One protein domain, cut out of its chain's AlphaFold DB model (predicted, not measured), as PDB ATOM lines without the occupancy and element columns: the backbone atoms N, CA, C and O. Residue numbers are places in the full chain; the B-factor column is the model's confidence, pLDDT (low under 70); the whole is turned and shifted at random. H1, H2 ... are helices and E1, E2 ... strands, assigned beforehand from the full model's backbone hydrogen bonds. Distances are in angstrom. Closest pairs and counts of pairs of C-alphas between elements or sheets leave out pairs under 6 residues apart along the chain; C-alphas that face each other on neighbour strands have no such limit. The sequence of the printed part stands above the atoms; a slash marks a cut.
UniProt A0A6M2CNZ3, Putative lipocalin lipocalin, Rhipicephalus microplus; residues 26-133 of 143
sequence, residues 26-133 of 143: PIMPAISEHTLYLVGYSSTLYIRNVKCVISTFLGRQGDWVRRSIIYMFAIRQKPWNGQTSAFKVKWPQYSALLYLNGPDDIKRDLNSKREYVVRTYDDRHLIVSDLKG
ATOM      1  N   PRO A  26      44.307  86.323  10.516       85.69
ATOM      2  CA  PRO A  26      45.637  86.795  10.162       85.69
ATOM      3  C   PRO A  26      46.622  86.700  11.333       85.69
ATOM      4  O   PRO A  26      46.272  86.937  12.496       85.69
ATOM      5  N   ILE A  27      47.868  86.373  11.021       91.06
ATOM      6  CA  ILE A  27      48.992  86.314  11.944       91.06
ATOM      7  C   ILE A  27      49.472  87.744  12.191       91.06
ATOM      8  O   ILE A  27      49.959  88.414  11.287       91.06
ATOM      9  N   MET A  28      49.383  88.207  13.440       95.50
ATOM     10  CA  MET A  28      49.846  89.542  13.835       95.50
ATOM     11  C   MET A  28      51.343  89.744  13.505       95.50
ATOM     12  O   MET A  28      52.193  89.117  14.154       95.50
ATOM     13  N   PRO A  29      51.708  90.667  12.589       96.69
ATOM     14  CA  PRO A  29      53.083  90.781  12.101       96.69
ATOM     15  C   PRO A  29      54.108  91.103  13.191       96.69
ATOM     16  O   PRO A  29      55.217  90.568  13.166       96.69
ATOM     17  N   ALA A  30      53.738  91.915  14.190       96.38
ATOM     18  CA  ALA A  30      54.636  92.325  15.276       96.38
ATOM     19  C   ALA A  30      55.222  91.141  16.067       96.38
ATOM     20  O   ALA A  30      56.381  91.189  16.478       96.38
ATOM     21  N   ILE A  31      54.439  90.076  16.259       96.62
ATOM     22  CA  ILE A  31      54.842  88.883  17.020       96.62
ATOM     23  C   ILE A  31      55.220  87.693  16.121       96.62
ATOM     24  O   ILE A  31      55.470  86.596  16.632       96.62
ATOM     25  N   SER A  32      55.265  87.912  14.802       95.50
ATOM     26  CA  SER A  32      55.664  86.923  13.797       95.50
ATOM     27  C   SER A  32      57.184  86.873  13.599       95.50
ATOM     28  O   SER A  32      57.913  87.773  14.025       95.50
ATOM     29  N   GLU A  33      57.669  85.832  12.924       96.25
ATOM     30  CA  GLU A  33      59.097  85.647  12.624       96.25
ATOM     31  C   GLU A  33      59.573  86.464  11.413       96.25
ATOM     32  O   GLU A  33      60.773  86.639  11.206       96.25
ATOM     33  N   HIS A  34      58.646  87.034  10.638       95.50
ATOM     34  CA  HIS A  34      58.965  87.794   9.434       95.50
ATOM     35  C   HIS A  34      59.655  89.126   9.745       95.50
ATOM     36  O   HIS A  34      59.394  89.769  10.767       95.50
ATOM     37  N   THR A  35      60.513  89.574   8.829       96.50
ATOM     38  CA  THR A  35      61.118  90.910   8.870       96.50
ATOM     39  C   THR A  35      60.083  91.974   8.518       96.50
ATOM     40  O   THR A  35      59.377  91.852   7.524       96.50
ATOM     41  N   LEU A  36      60.022  93.044   9.310       96.88
ATOM     42  CA  LEU A  36      59.114  94.168   9.089       96.88
ATOM     43  C   LEU A  36      59.882  95.373   8.558       96.88
ATOM     44  O   LEU A  36      60.915  95.746   9.118       96.88
ATOM     45  N   TYR A  37      59.341  96.009   7.524       96.25
ATOM     46  CA  TYR A  37      59.892  97.224   6.933       96.25
ATOM     47  C   TYR A  37      58.962  98.400   7.213       96.25
ATOM     48  O   TYR A  37      57.746  98.295   7.025       96.25
ATOM     49  N   LEU A  38      59.523  99.532   7.642       95.38
ATOM     50  CA  LEU A  38      58.766 100.778   7.735       95.38
ATOM     51  C   LEU A  38      58.574 101.360   6.335       95.38
ATOM     52  O   LEU A  38      59.523 101.861   5.733       95.38
ATOM     53  N   VAL A  39      57.339 101.299   5.838       94.06
ATOM     54  CA  VAL A  39      56.988 101.745   4.479       94.06
ATOM     55  C   VAL A  39      56.222 103.067   4.462       94.06
ATOM     56  O   VAL A  39      56.171 103.728   3.430       94.06
ATOM     57  N   GLY A  40      55.663 103.493   5.597       92.25
ATOM     58  CA  GLY A  40      54.981 104.780   5.708       92.25
ATOM     59  C   GLY A  40      54.849 105.261   7.148       92.25
ATOM     60  O   GLY A  40      54.781 104.464   8.083       92.25
ATOM     61  N   TYR A  41      54.815 106.577   7.329       93.62
ATOM     62  CA  TYR A  41      54.554 107.225   8.612       93.62
ATOM     63  C   TYR A  41      53.974 108.627   8.390       93.62
ATOM     64  O   TYR A  41      54.244 109.264   7.369       93.62
ATOM     65  N   SER A  42      53.179 109.128   9.336       90.38
ATOM     66  CA  SER A  42      52.696 110.515   9.300       90.38
ATOM     67  C   SER A  42      53.857 111.504   9.430       90.38
ATOM     68  O   SER A  42      54.780 111.278  10.206       90.38
ATOM     69  N   SER A  43      53.793 112.637   8.726       88.81
ATOM     70  CA  SER A  43      54.881 113.633   8.657       88.81
ATOM     71  C   SER A  43      55.366 114.145  10.018       88.81
ATOM     72  O   SER A  43      56.540 114.471  10.169       88.81
ATOM     73  N   THR A  44      54.496 114.158  11.026       86.38
ATOM     74  CA  THR A  44      54.818 114.530  12.414       86.38
ATOM     75  C   THR A  44      55.825 113.592  13.087       86.38
ATOM     76  O   THR A  44      56.412 113.949  14.104       86.38
ATOM     77  N   LEU A  45      56.045 112.405  12.521       86.94
ATOM     78  CA  LEU A  45      56.980 111.383  12.995       86.94
ATOM     79  C   LEU A  45      58.296 111.388  12.222       86.94
ATOM     80  O   LEU A  45      59.124 110.501  12.417       86.94
ATOM     81  N   TYR A  46      58.478 112.348  11.317       89.38
ATOM     82  CA  TYR A  46      59.706 112.475  10.557       89.38
ATOM     83  C   TYR A  46      60.894 112.702  11.494       89.38
ATOM     84  O   TYR A  46      60.959 113.697  12.218       89.38
ATOM     85  N   ILE A  47      61.867 111.793  11.433       87.94
ATOM     86  CA  ILE A  47      63.146 111.937  12.124       87.94
ATOM     87  C   ILE A  47      64.211 112.206  11.072       87.94
ATOM     88  O   ILE A  47      64.464 111.400  10.172       87.94
ATOM     89  N   ARG A  48      64.844 113.375  11.183       86.06
ATOM     90  CA  ARG A  48      65.857 113.813  10.228       86.06
ATOM     91  C   ARG A  48      66.998 112.798  10.164       86.06
ATOM     92  O   ARG A  48      67.522 112.372  11.188       86.06
ATOM     93  N   ASN A  49      67.420 112.478   8.942       83.50
ATOM     94  CA  ASN A  49      68.525 111.568   8.625       83.50
ATOM     95  C   ASN A  49      68.305 110.090   8.983       83.50
ATOM     96  O   ASN A  49      69.201 109.305   8.692       83.50
ATOM     97  N   VAL A  50      67.155 109.693   9.537       85.88
ATOM     98  CA  VAL A  50      66.827 108.279   9.766       85.88
ATOM     99  C   VAL A  50      66.226 107.685   8.496       85.88
ATOM    100  O   VAL A  50      65.241 108.191   7.958       85.88
ATOM    101  N   LYS A  51      66.837 106.611   7.995       87.62
ATOM    102  CA  LYS A  51      66.386 105.872   6.809       87.62
ATOM    103  C   LYS A  51      66.465 104.366   7.041       87.62
ATOM    104  O   LYS A  51      67.118 103.917   7.979       87.62
ATOM    105  N   CYS A  52      65.821 103.606   6.153       88.38
ATOM    106  CA  CYS A  52      65.909 102.144   6.095       88.38
ATOM    107  C   CYS A  52      65.605 101.477   7.445       88.38
ATOM    108  O   CYS A  52      66.398 100.682   7.937       88.38
ATOM    109  N   VAL A  53      64.477 101.847   8.060       92.25
ATOM    110  CA  VAL A  53      64.057 101.275   9.343       92.25
ATOM    111  C   VAL A  53      63.495  99.873   9.107       92.25
ATOM    112  O   VAL A  53      62.480  99.703   8.426       92.25
ATOM    113  N   ILE A  54      64.168  98.881   9.676       94.94
ATOM    114  CA  ILE A  54      63.884  97.453   9.523       94.94
ATOM    115  C   ILE A  54      63.800  96.832  10.914       94.94
ATOM    116  O   ILE A  54      64.569  97.196  11.800       94.94
ATOM    117  N   SER A  55      62.902  95.870  11.117       96.62
ATOM    118  CA  SER A  55      62.860  95.079  12.345       96.62
ATOM    119  C   SER A  55      62.842  93.581  12.080       96.62
ATOM    120  O   SER A  55      61.911  93.061  11.460       96.62
ATOM    121  N   THR A  56      63.824  92.864  12.624       97.25
ATOM    122  CA  THR A  56      63.954  91.407  12.467       97.25
ATOM    123  C   THR A  56      63.627  90.670  13.761       97.25
ATOM    124  O   THR A  56      63.836  91.192  14.857       97.25
ATOM    125  N   PHE A  57      63.104  89.454  13.644       97.81
ATOM    126  CA  PHE A  57      62.887  88.565  14.781       97.81
ATOM    127  C   PHE A  57      64.227  88.073  15.350       97.81
ATOM    128  O   PHE A  57      65.140  87.748  14.596       97.81
ATOM    129  N   LEU A  58      64.348  88.029  16.681       97.75
ATOM    130  CA  LEU A  58      65.522  87.488  17.380       97.75
ATOM    131  C   LEU A  58      65.194  86.269  18.248       97.75
ATOM    132  O   LEU A  58      66.093  85.510  18.592       97.75
ATOM    133  N   GLY A  59      63.940  86.107  18.666       97.50
ATOM    134  CA  GLY A  59      63.530  85.008  19.532       97.50
ATOM    135  C   GLY A  59      62.274  85.326  20.333       97.50
ATOM    136  O   GLY A  59      61.765  86.449  20.322       97.50
ATOM    137  N   ARG A  60      61.787  84.335  21.077       96.94
ATOM    138  CA  ARG A  60      60.615  84.456  21.953       96.94
ATOM    139  C   ARG A  60      60.977  84.048  23.380       96.94
ATOM    140  O   ARG A  60      61.712  83.089  23.585       96.94
ATOM    141  N   GLN A  61      60.468  84.788  24.361       93.62
ATOM    142  CA  GLN A  61      60.630  84.509  25.787       93.62
ATOM    143  C   GLN A  61      59.284  84.730  26.491       93.62
ATOM    144  O   GLN A  61      58.902  85.868  26.772       93.62
ATOM    145  N   GLY A  62      58.555  83.640  26.748       93.44
ATOM    146  CA  GLY A  62      57.162  83.708  27.200       93.44
ATOM    147  C   GLY A  62      56.298  84.471  26.190       93.44
ATOM    148  O   GLY A  62      56.404  84.247  24.986       93.44
ATOM    149  N   ASP A  63      55.513  85.430  26.676       94.69
ATOM    150  CA  ASP A  63      54.639  86.269  25.840       94.69
ATOM    151  C   ASP A  63      55.374  87.375  25.066       94.69
ATOM    152  O   ASP A  63      54.756  88.122  24.302       94.69
ATOM    153  N   TRP A  64      56.674  87.551  25.307       97.62
ATOM    154  CA  TRP A  64      57.459  88.608  24.684       97.62
ATOM    155  C   TRP A  64      58.231  88.071  23.485       97.62
ATOM    156  O   TRP A  64      59.020  87.131  23.592       97.62
ATOM    157  N   VAL A  65      58.068  88.730  22.343       98.06
ATOM    158  CA  VAL A  65      58.890  88.525  21.152       98.06
ATOM    159  C   VAL A  65      60.013  89.548  21.164       98.06
ATOM    160  O   VAL A  65      59.775  90.752  21.208       98.06
ATOM    161  N   ARG A  66      61.255  89.073  21.139       98.00
ATOM    162  CA  ARG A  66      62.440  89.915  21.025       98.00
ATOM    163  C   ARG A  66      62.720  90.166  19.548       98.00
ATOM    164  O   ARG A  66      62.772  89.232  18.750       98.00
ATOM    165  N   ARG A  67      62.920  91.430  19.195       97.75
ATOM    166  CA  ARG A  67      63.223  91.890  17.840       97.75
ATOM    167  C   ARG A  67      64.439  92.804  17.845       97.75
ATOM    168  O   ARG A  67      64.718  93.451  18.854       97.75
ATOM    169  N   SER A  68      65.150  92.875  16.729       96.06
ATOM    170  CA  SER A  68      66.104  93.952  16.468       96.06
ATOM    171  C   SER A  68      65.399  95.086  15.726       96.06
ATOM    172  O   SER A  68      64.396  94.851  15.044       96.06
ATOM    173  N   ILE A  69      65.899  96.309  15.872       94.75
ATOM    174  CA  ILE A  69      65.623  97.423  14.972       94.75
ATOM    175  C   ILE A  69      66.940  97.868  14.360       94.75
ATOM    176  O   ILE A  69      67.908  98.104  15.076       94.75
ATOM    177  N   ILE A  70      66.961  97.965  13.038       92.06
ATOM    178  CA  ILE A  70      68.098  98.416  12.249       92.06
ATOM    179  C   ILE A  70      67.655  99.683  11.538       92.06
ATOM    180  O   ILE A  70      66.582  99.712  10.936       92.06
ATOM    181  N   TYR A  71      68.457 100.735  11.623       89.25
ATOM    182  CA  TYR A  71      68.198 101.979  10.911       89.25
ATOM    183  C   TYR A  71      69.505 102.688  10.569       89.25
ATOM    184  O   TYR A  71      70.546 102.473  11.188       89.25
ATOM    185  N   MET A  72      69.465 103.529   9.543       85.56
ATOM    186  CA  MET A  72      70.638 104.218   9.015       85.56
ATOM    187  C   MET A  72      70.555 105.704   9.348       85.56
ATOM    188  O   MET A  72      69.547 106.341   9.036       85.56
ATOM    189  N   PHE A  73      71.624 106.261   9.924       79.88
ATOM    190  CA  PHE A  73      71.795 107.707  10.078       79.88
ATOM    191  C   PHE A  73      72.614 108.275   8.914       79.88
ATOM    192  O   PHE A  73      73.834 108.135   8.855       79.88
ATOM    193  N   ALA A  74      71.948 108.959   7.989       70.88
ATOM    194  CA  ALA A  74      72.598 109.619   6.863       70.88
ATOM    195  C   ALA A  74      73.125 111.008   7.276       70.88
ATOM    196  O   ALA A  74      72.464 112.021   7.055       70.88
ATOM    197  N   ILE A  75      74.308 111.076   7.894       68.38
ATOM    198  CA  ILE A  75      74.958 112.350   8.248       68.38
ATOM    199  C   ILE A  75      76.140 112.609   7.303       68.38
ATOM    200  O   ILE A  75      77.088 111.831   7.245       68.38
ATOM    201  N   ARG A  76      76.098 113.747   6.592       60.94
ATOM    202  CA  ARG A  76      77.224 114.322   5.821       60.94
ATOM    203  C   ARG A  76      77.911 113.356   4.832       60.94
ATOM    204  O   ARG A  76      79.133 113.346   4.754       60.94
ATOM    205  N   GLN A  77      77.135 112.567   4.081       53.00
ATOM    206  CA  GLN A  77      77.618 111.712   2.973       53.00
ATOM    207  C   GLN A  77      78.727 110.694   3.342       53.00
ATOM    208  O   GLN A  77      79.382 110.150   2.459       53.00
ATOM    209  N   LYS A  78      78.943 110.412   4.634       57.69
ATOM    210  CA  LYS A  78      79.895 109.394   5.107       57.69
ATOM    211  C   LYS A  78      79.293 107.984   5.013       57.69
ATOM    212  O   LYS A  78      78.063 107.875   4.975       57.69
ATOM    213  N   PRO A  79      80.125 106.918   4.974       56.38
ATOM    214  CA  PRO A  79      79.629 105.550   4.927       56.38
ATOM    215  C   PRO A  79      78.632 105.310   6.057       56.38
ATOM    216  O   PRO A  79      78.770 105.797   7.178       56.38
ATOM    217  N   TRP A  80      77.574 104.614   5.682       60.34
ATOM    218  CA  TRP A  80      76.369 104.418   6.453       60.34
ATOM    219  C   TRP A  80      76.672 103.648   7.740       60.34
ATOM    220  O   TRP A  80      76.883 102.439   7.704       60.34
ATOM    221  N   ASN A  81      76.665 104.324   8.888       64.12
ATOM    222  CA  ASN A  81      76.700 103.625  10.167       64.12
ATOM    223  C   ASN A  81      75.287 103.116  10.461       64.12
ATOM    224  O   ASN A  81      74.398 103.887  10.834       64.12
ATOM    225  N   GLY A  82      75.079 101.819  10.231       74.75
ATOM    226  CA  GLY A  82      73.880 101.124  10.679       74.75
ATOM    227  C   GLY A  82      73.842 101.123  12.203       74.75
ATOM    228  O   GLY A  82      74.768 100.633  12.844       74.75
ATOM    229  N   GLN A  83      72.788 101.695  12.773       81.88
ATOM    230  CA  GLN A  83      72.486 101.558  14.189       81.88
ATOM    231  C   GLN A  83      71.616 100.325  14.378       81.88
ATOM    232  O   GLN A  83      70.708 100.071  13.582       81.88
ATOM    233  N   THR A  84      71.903  99.559  15.427       89.00
ATOM    234  CA  THR A  84      71.139  98.365  15.778       89.00
ATOM    235  C   THR A  84      70.885  98.321  17.273       89.00
ATOM    236  O   THR A  84      71.809  98.478  18.070       89.00
ATOM    237  N   SER A  85      69.633  98.080  17.645       93.00
ATOM    238  CA  SER A  85      69.223  97.913  19.039       93.00
ATOM    239  C   SER A  85      68.180  96.804  19.132       93.00
ATOM    240  O   SER A  85      67.439  96.545  18.185       93.00
ATOM    241  N   ALA A  86      68.100  96.128  20.275       95.00
ATOM    242  CA  ALA A  86      67.111  95.078  20.500       95.00
ATOM    243  C   ALA A  86      65.978  95.580  21.396       95.00
ATOM    244  O   ALA A  86      66.230  96.199  22.423       95.00
ATOM    245  N   PHE A  87      64.739  95.243  21.059       96.06
ATOM    246  CA  PHE A  87      63.553  95.529  21.861       96.06
ATOM    247  C   PHE A  87      62.664  94.292  21.971       96.06
ATOM    248  O   PHE A  87      62.863  93.286  21.293       96.06
ATOM    249  N   LYS A  88      61.690  94.345  22.869       97.62
ATOM    250  CA  LYS A  88      60.683  93.315  23.087       97.62
ATOM    251  C   LYS A  88      59.312  93.882  22.755       97.62
ATOM    252  O   LYS A  88      59.010  95.024  23.099       97.62
ATOM    253  N   VAL A  89      58.476  93.067  22.129       97.62
ATOM    254  CA  VAL A  89      57.070  93.368  21.866       97.62
ATOM    255  C   VAL A  89      56.178  92.282  22.431       97.62
ATOM    256  O   VAL A  89      56.534  91.105  22.414       97.62
ATOM    257  N   LYS A  90      55.017  92.684  22.937       97.88
ATOM    258  CA  LYS A  90      53.972  91.780  23.405       97.88
ATOM    259  C   LYS A  90      52.639  92.245  22.846       97.88
ATOM    260  O   LYS A  90      52.303  93.425  22.918       97.88
ATOM    261  N   TRP A  91      51.876  91.302  22.317       97.44
ATOM    262  CA  TRP A  91      50.511  91.528  21.865       97.44
ATOM    263  C   TRP A  91      49.632  90.398  22.402       97.44
ATOM    264  O   TRP A  91      49.706  89.284  21.883       97.44
ATOM    265  N   PRO A  92      48.854  90.640  23.474       95.31
ATOM    266  CA  PRO A  92      47.826  89.700  23.897       95.31
ATOM    267  C   PRO A  92      46.831  89.478  22.756       95.31
ATOM    268  O   PRO A  92      46.539  90.408  22.000       95.31
ATOM    269  N   GLN A  93      46.318  88.258  22.631       91.31
ATOM    270  CA  GLN A  93      45.429  87.888  21.534       91.31
ATOM    271  C   GLN A  93      44.227  88.844  21.462       91.31
ATOM    272  O   GLN A  93      43.557  89.083  22.465       91.31
ATOM    273  N   TYR A  94      43.988  89.415  20.277       89.06
ATOM    274  CA  TYR A  94      42.920  90.390  19.996       89.06
ATOM    275  C   TYR A  94      42.993  91.713  20.780       89.06
ATOM    276  O   TYR A  94      42.029  92.475  20.804       89.06
ATOM    277  N   SER A  95      44.136  92.031  21.391       93.94
ATOM    278  CA  SER A  95      44.337  93.316  22.065       93.94
ATOM    279  C   SER A  95      44.338  94.478  21.066       93.94
ATOM    280  O   SER A  95      44.994  94.425  20.025       93.94
ATOM    281  N   ALA A  96      43.690  95.589  21.421       95.31
ATOM    282  CA  ALA A  96      43.833  96.849  20.686       95.31
ATOM    283  C   ALA A  96      45.212  97.504  20.898       95.31
ATOM    284  O   ALA A  96      45.569  98.442  20.186       95.31
ATOM    285  N   LEU A  97      45.983  97.034  21.883       96.69
ATOM    286  CA  LEU A  97      47.273  97.590  22.274       96.69
ATOM    287  C   LEU A  97      48.418  96.623  21.983       96.69
ATOM    288  O   LEU A  97      48.380  95.448  22.365       96.69
ATOM    289  N   LEU A  98      49.456  97.165  21.353       97.19
ATOM    290  CA  LEU A  98      50.769  96.564  21.189       97.19
ATOM    291  C   LEU A  98      51.718  97.171  22.222       97.19
ATOM    292  O   LEU A  98      51.942  98.383  22.234       97.19
ATOM    293  N   TYR A  99      52.298  96.321  23.062       97.12
ATOM    294  CA  TYR A  99      53.237  96.726  24.100       97.12
ATOM    295  C   TYR A  99      54.666  96.610  23.592       97.12
ATOM    296  O   TYR A  99      55.032  95.614  22.967       97.12
ATOM    297  N   LEU A 100      55.482  97.610  23.904       95.62
ATOM    298  CA  LEU A 100      56.884  97.691  23.528       95.62
ATOM    299  C   LEU A 100      57.742  97.970  24.763       95.62
ATOM    300  O   LEU A 100      57.477  98.879  25.547       95.62
ATOM    301  N   ASN A 101      58.801  97.183  24.917       95.25
ATOM    302  CA  ASN A 101      59.813  97.351  25.948       95.25
ATOM    303  C   ASN A 101      61.187  97.332  25.282       95.25
ATOM    304  O   ASN A 101      61.605  96.309  24.745       95.25
ATOM    305  N   GLY A 102      61.883  98.460  25.286       91.25
ATOM    306  CA  GLY A 102      63.188  98.593  24.659       91.25
ATOM    307  C   GLY A 102      64.129  99.458  25.492       91.25
ATOM    308  O   GLY A 102      63.670 100.150  26.404       91.25
ATOM    309  N   PRO A 103      65.430  99.403  25.185       91.06
ATOM    310  CA  PRO A 103      66.434 100.267  25.784       91.06
ATOM    311  C   PRO A 103      66.180 101.755  25.483       91.06
ATOM    312  O   PRO A 103      65.435 102.124  24.567       91.06
ATOM    313  N   ASP A 104      66.779 102.621  26.304       89.44
ATOM    314  CA  ASP A 104      66.545 104.071  26.272       89.44
ATOM    315  C   ASP A 104      67.032 104.743  24.982       89.44
ATOM    316  O   ASP A 104      66.504 105.784  24.593       89.44
ATOM    317  N   ASP A 105      68.000 104.146  24.290       85.75
ATOM    318  CA  ASP A 105      68.480 104.581  22.978       85.75
ATOM    319  C   ASP A 105      67.371 104.531  21.918       85.75
ATOM    320  O   ASP A 105      67.150 105.520  21.231       85.75
ATOM    321  N   ILE A 106      66.574 103.460  21.849       87.69
ATOM    322  CA  ILE A 106      65.437 103.369  20.916       87.69
ATOM    323  C   ILE A 106      64.404 104.455  21.227       87.69
ATOM    324  O   ILE A 106      63.830 105.068  20.325       87.69
ATOM    325  N   LYS A 107      64.157 104.713  22.514       87.88
ATOM    326  CA  LYS A 107      63.225 105.762  22.937       87.88
ATOM    327  C   LYS A 107      63.735 107.150  22.563       87.88
ATOM    328  O   LYS A 107      62.954 107.975  22.095       87.88
ATOM    329  N   ARG A 108      65.024 107.407  22.767       86.00
ATOM    330  CA  ARG A 108      65.669 108.690  22.482       86.00
ATOM    331  C   ARG A 108      65.790 108.945  20.981       86.00
ATOM    332  O   ARG A 108      65.433 110.026  20.526       86.00
ATOM    333  N   ASP A 109      66.247 107.952  20.227       85.12
ATOM    334  CA  ASP A 109      66.666 108.123  18.836       85.12
ATOM    335  C   ASP A 109      65.493 107.946  17.859       85.12
ATOM    336  O   ASP A 109      65.462 108.591  16.813       85.12
ATOM    337  N   LEU A 110      64.491 107.127  18.218       87.94
ATOM    338  CA  LEU A 110      63.309 106.843  17.390       87.94
ATOM    339  C   LEU A 110      61.988 107.361  17.985       87.94
ATOM    340  O   LEU A 110      60.917 107.073  17.450       87.94
ATOM    341  N   ASN A 111      62.042 108.116  19.089       89.12
ATOM    342  CA  ASN A 111      60.871 108.627  19.817       89.12
ATOM    343  C   ASN A 111      59.842 107.529  20.164       89.12
ATOM    344  O   ASN A 111      58.627 107.768  20.175       89.12
ATOM    345  N   SER A 112      60.321 106.311  20.429       90.69
ATOM    346  CA  SER A 112      59.440 105.166  20.636       90.69
ATOM    347  C   SER A 112      58.575 105.324  21.892       90.69
ATOM    348  O   SER A 112      58.970 105.920  22.901       90.69
ATOM    349  N   LYS A 113      57.350 104.802  21.829       91.81
ATOM    350  CA  LYS A 113      56.415 104.725  22.954       91.81
ATOM    351  C   LYS A 113      56.375 103.309  23.515       91.81
ATOM    352  O   LYS A 113      56.741 102.349  22.843       91.81
ATOM    353  N   ARG A 114      55.908 103.194  24.762       93.81
ATOM    354  CA  ARG A 114      55.696 101.898  25.430       93.81
ATOM    355  C   ARG A 114      54.476 101.154  24.897       93.81
ATOM    356  O   ARG A 114      54.396  99.941  25.034       93.81
ATOM    357  N   GLU A 115      53.530 101.883  24.320       95.31
ATOM    358  CA  GLU A 115      52.249 101.355  23.873       95.31
ATOM    359  C   GLU A 115      51.866 102.009  22.552       95.31
ATOM    360  O   GLU A 115      52.027 103.221  22.377       95.31
ATOM    361  N   TYR A 116      51.340 101.196  21.645       95.75
ATOM    362  CA  TYR A 116      50.770 101.642  20.385       95.75
ATOM    363  C   TYR A 116      49.404 101.006  20.181       95.75
ATOM    364  O   TYR A 116      49.180  99.853  20.542       95.75
ATOM    365  N   VAL A 117      48.500 101.749  19.558       96.31
ATOM    366  CA  VAL A 117      47.175 101.250  19.192       96.31
ATOM    367  C   VAL A 117      47.283 100.535  17.855       96.31
ATOM    368  O   VAL A 117      47.701 101.144  16.868       96.31
ATOM    369  N   VAL A 118      46.884  99.269  17.818       96.19
ATOM    370  CA  VAL A 118      46.730  98.490  16.588       96.19
ATOM    371  C   VAL A 118      45.481  98.994  15.872       96.19
ATOM    372  O   VAL A 118      44.374  98.891  16.394       96.19
ATOM    373  N   ARG A 119      45.654  99.579  14.683       94.62
ATOM    374  CA  ARG A 119      44.537 100.088  13.871       94.62
ATOM    375  C   ARG A 119      43.959  99.007  12.979       94.62
ATOM    376  O   ARG A 119      42.750  98.838  12.930       94.62
ATOM    377  N   THR A 120      44.837  98.306  12.279       94.44
ATOM    378  CA  THR A 120      44.511  97.149  11.451       94.44
ATOM    379  C   THR A 120      45.787  96.360  11.194       94.44
ATOM    380  O   THR A 120      46.892  96.908  11.290       94.44
ATOM    381  N   TYR A 121      45.635  95.084  10.879       95.25
ATOM    382  CA  TYR A 121      46.723  94.230  10.441       95.25
ATOM    383  C   TYR A 121      46.187  93.098   9.564       95.25
ATOM    384  O   TYR A 121      45.027  92.704   9.685       95.25
ATOM    385  N   ASP A 122      47.058  92.558   8.724       94.06
ATOM    386  CA  ASP A 122      46.906  91.245   8.105       94.06
ATOM    387  C   ASP A 122      48.243  90.482   8.203       94.06
ATOM    388  O   ASP A 122      49.137  90.893   8.942       94.06
ATOM    389  N   ASP A 123      48.401  89.386   7.460       90.81
ATOM    390  CA  ASP A 123      49.635  88.582   7.442       90.81
ATOM    391  C   ASP A 123      50.867  89.328   6.893       90.81
ATOM    392  O   ASP A 123      52.005  88.876   7.031       90.81
ATOM    393  N   ARG A 124      50.644  90.460   6.222       90.62
ATOM    394  CA  ARG A 124      51.624  91.205   5.433       90.62
ATOM    395  C   ARG A 124      51.830  92.618   5.937       90.62
ATOM    396  O   ARG A 124      52.884  93.175   5.684       90.62
ATOM    397  N   HIS A 125      50.885  93.233   6.629       92.75
ATOM    398  CA  HIS A 125      51.016  94.612   7.067       92.75
ATOM    399  C   HIS A 125      50.438  94.846   8.455       92.75
ATOM    400  O   HIS A 125      49.526  94.168   8.916       92.75
ATOM    401  N   LEU A 126      50.992  95.845   9.131       96.69
ATOM    402  CA  LEU A 126      50.573  96.283  10.450       96.69
ATOM    403  C   LEU A 126      50.528  97.806  10.468       96.69
ATOM    404  O   LEU A 126      51.534  98.473  10.218       96.69
ATOM    405  N   ILE A 127      49.363  98.352  10.807       96.06
ATOM    406  CA  ILE A 127      49.172  99.786  10.997       96.06
ATOM    407  C   ILE A 127      48.988 100.069  12.479       96.06
ATOM    408  O   ILE A 127      48.075  99.545  13.123       96.06
ATOM    409  N   VAL A 128      49.842 100.940  13.014       95.88
ATOM    410  CA  VAL A 128      49.793 101.366  14.415       95.88
ATOM    411  C   VAL A 128      49.731 102.882  14.545       95.88
ATOM    412  O   VAL A 128      50.154 103.615  13.654       95.88
ATOM    413  N   SER A 129      49.219 103.372  15.671       93.19
ATOM    414  CA  SER A 129      49.222 104.801  16.006       93.19
ATOM    415  C   SER A 129      49.608 105.047  17.461       93.19
ATOM    416  O   SER A 129      49.425 104.170  18.306       93.19
ATOM    417  N   ASP A 130      50.035 106.268  17.772       90.62
ATOM    418  CA  ASP A 130      50.228 106.714  19.158       90.62
ATOM    419  C   ASP A 130      48.883 106.749  19.922       90.62
ATOM    420  O   ASP A 130      47.848 107.158  19.383       90.62
ATOM    421  N   LEU A 131      48.909 106.346  21.196       82.50
ATOM    422  CA  LEU A 131      47.782 106.394  22.129       82.50
ATOM    423  C   LEU A 131      47.288 107.835  22.351       82.50
ATOM    424  O   LEU A 131      46.085 108.074  22.463       82.50
ATOM    425  N   LYS A 132      48.195 108.824  22.349       68.56
ATOM    426  CA  LYS A 132      47.840 110.238  22.587       68.56
ATOM    427  C   LYS A 132      46.983 110.867  21.481       68.56
ATOM    428  O   LYS A 132      46.383 111.913  21.713       68.56
ATOM    429  N   GLY A 133      46.864 110.223  20.318       52.41
ATOM    430  CA  GLY A 133      45.976 110.661  19.236       52.41
ATOM    431  C   GLY A 133      44.483 110.389  19.476       52.41
ATOM    432  O   GLY A 133      43.669 110.798  18.655       52.41
TER     433      GLY A 133
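This is residues 26 to 133 of the 143 residues of the protein "Putative lipocalin lipocalin" of Rhipicephalus microplus (UniProt A0A6M2CNZ3). What does the model look like? It is one antiparallel sheet of seven strands, curled like part of a barrel and folded back on itself, so that E1, E2, E3 and E4 face E6 and E7 with E5 as the hinge. The short helix H1 packs over one face of the sheet, at E3 and E4. What makes it up? The 108 printed residues hold seven named strands and one named helix, in the order E1 E2 E3 E4 E5 H1 E6 E7; the sheet's order is E1 - E2 - E3 - E4 - E5 - E6 - E7, and the class is mostly strand. How large is it? It is compact, with a radius of gyration of the C-alphas of 13.9 A and spans of 44 by 31 by 26 A.

Where are the long strands? E2 is residues 50 to 61, 29.3 A long; E3 is residues 64 to 73, 28.0 A; E4 is residues 81 to 90, 28.8 A. Where are the other elements? E1, residues 36 to 41, begins at C-alpha 36 (59.114, 94.168, 9.089). E5 is residues 97 to 101, H1 residues 104 to 110, and E6 residues 115 to 121, 16.2 A long. E7, residues 125 to 130 and 17.1 A long, ends at C-alpha 130 (50.228, 106.714, 19.158).

How does the sheet run? E1 to E5 form a meander, each strand the antiparallel neighbour of the one before, with N 36 and O 55 2.9 A apart between E1 and E2, N 54 and O 70 2.8 A between E2 and E3, N 67 and O 87 2.8 A between E3 and E4, and N 90 and O 99 2.9 A between E4 and E5. E2 bends by 53 degrees at residue 53. How does it go on past the hinge? E5 is staggered, pairing with E4 over residues 99 to 101 and with E6 over 97 to 99, where N 98 and O 116 are 2.8 A apart. E6 and E7 are a hairpin, with N 117 and O 129 2.9 A apart. Where is the helix? H1 is on the sheet at a height of 7.9 A, only just over E3 with 3 of its C-alphas, and runs slantwise to the strands, at 40 degrees to E3 on the local plane. Its closest C-alphas to E4 are Ile 106 and Ser 85, 6.9 A apart, and its O i to N i+4 pairs are each within hydrogen-bond range.

How far does it reach? The two C-alphas farthest apart, those of Arg 76 and Gln 93, are 44.2 A apart. Is the backbone continuous? The printed part has no cut, and no link is long. Where is confidence low? The mean pLDDT of the printed part is 89.7; residues 75 to 81, of which 81 belongs to E4, and residues 132 to 133 are under 70.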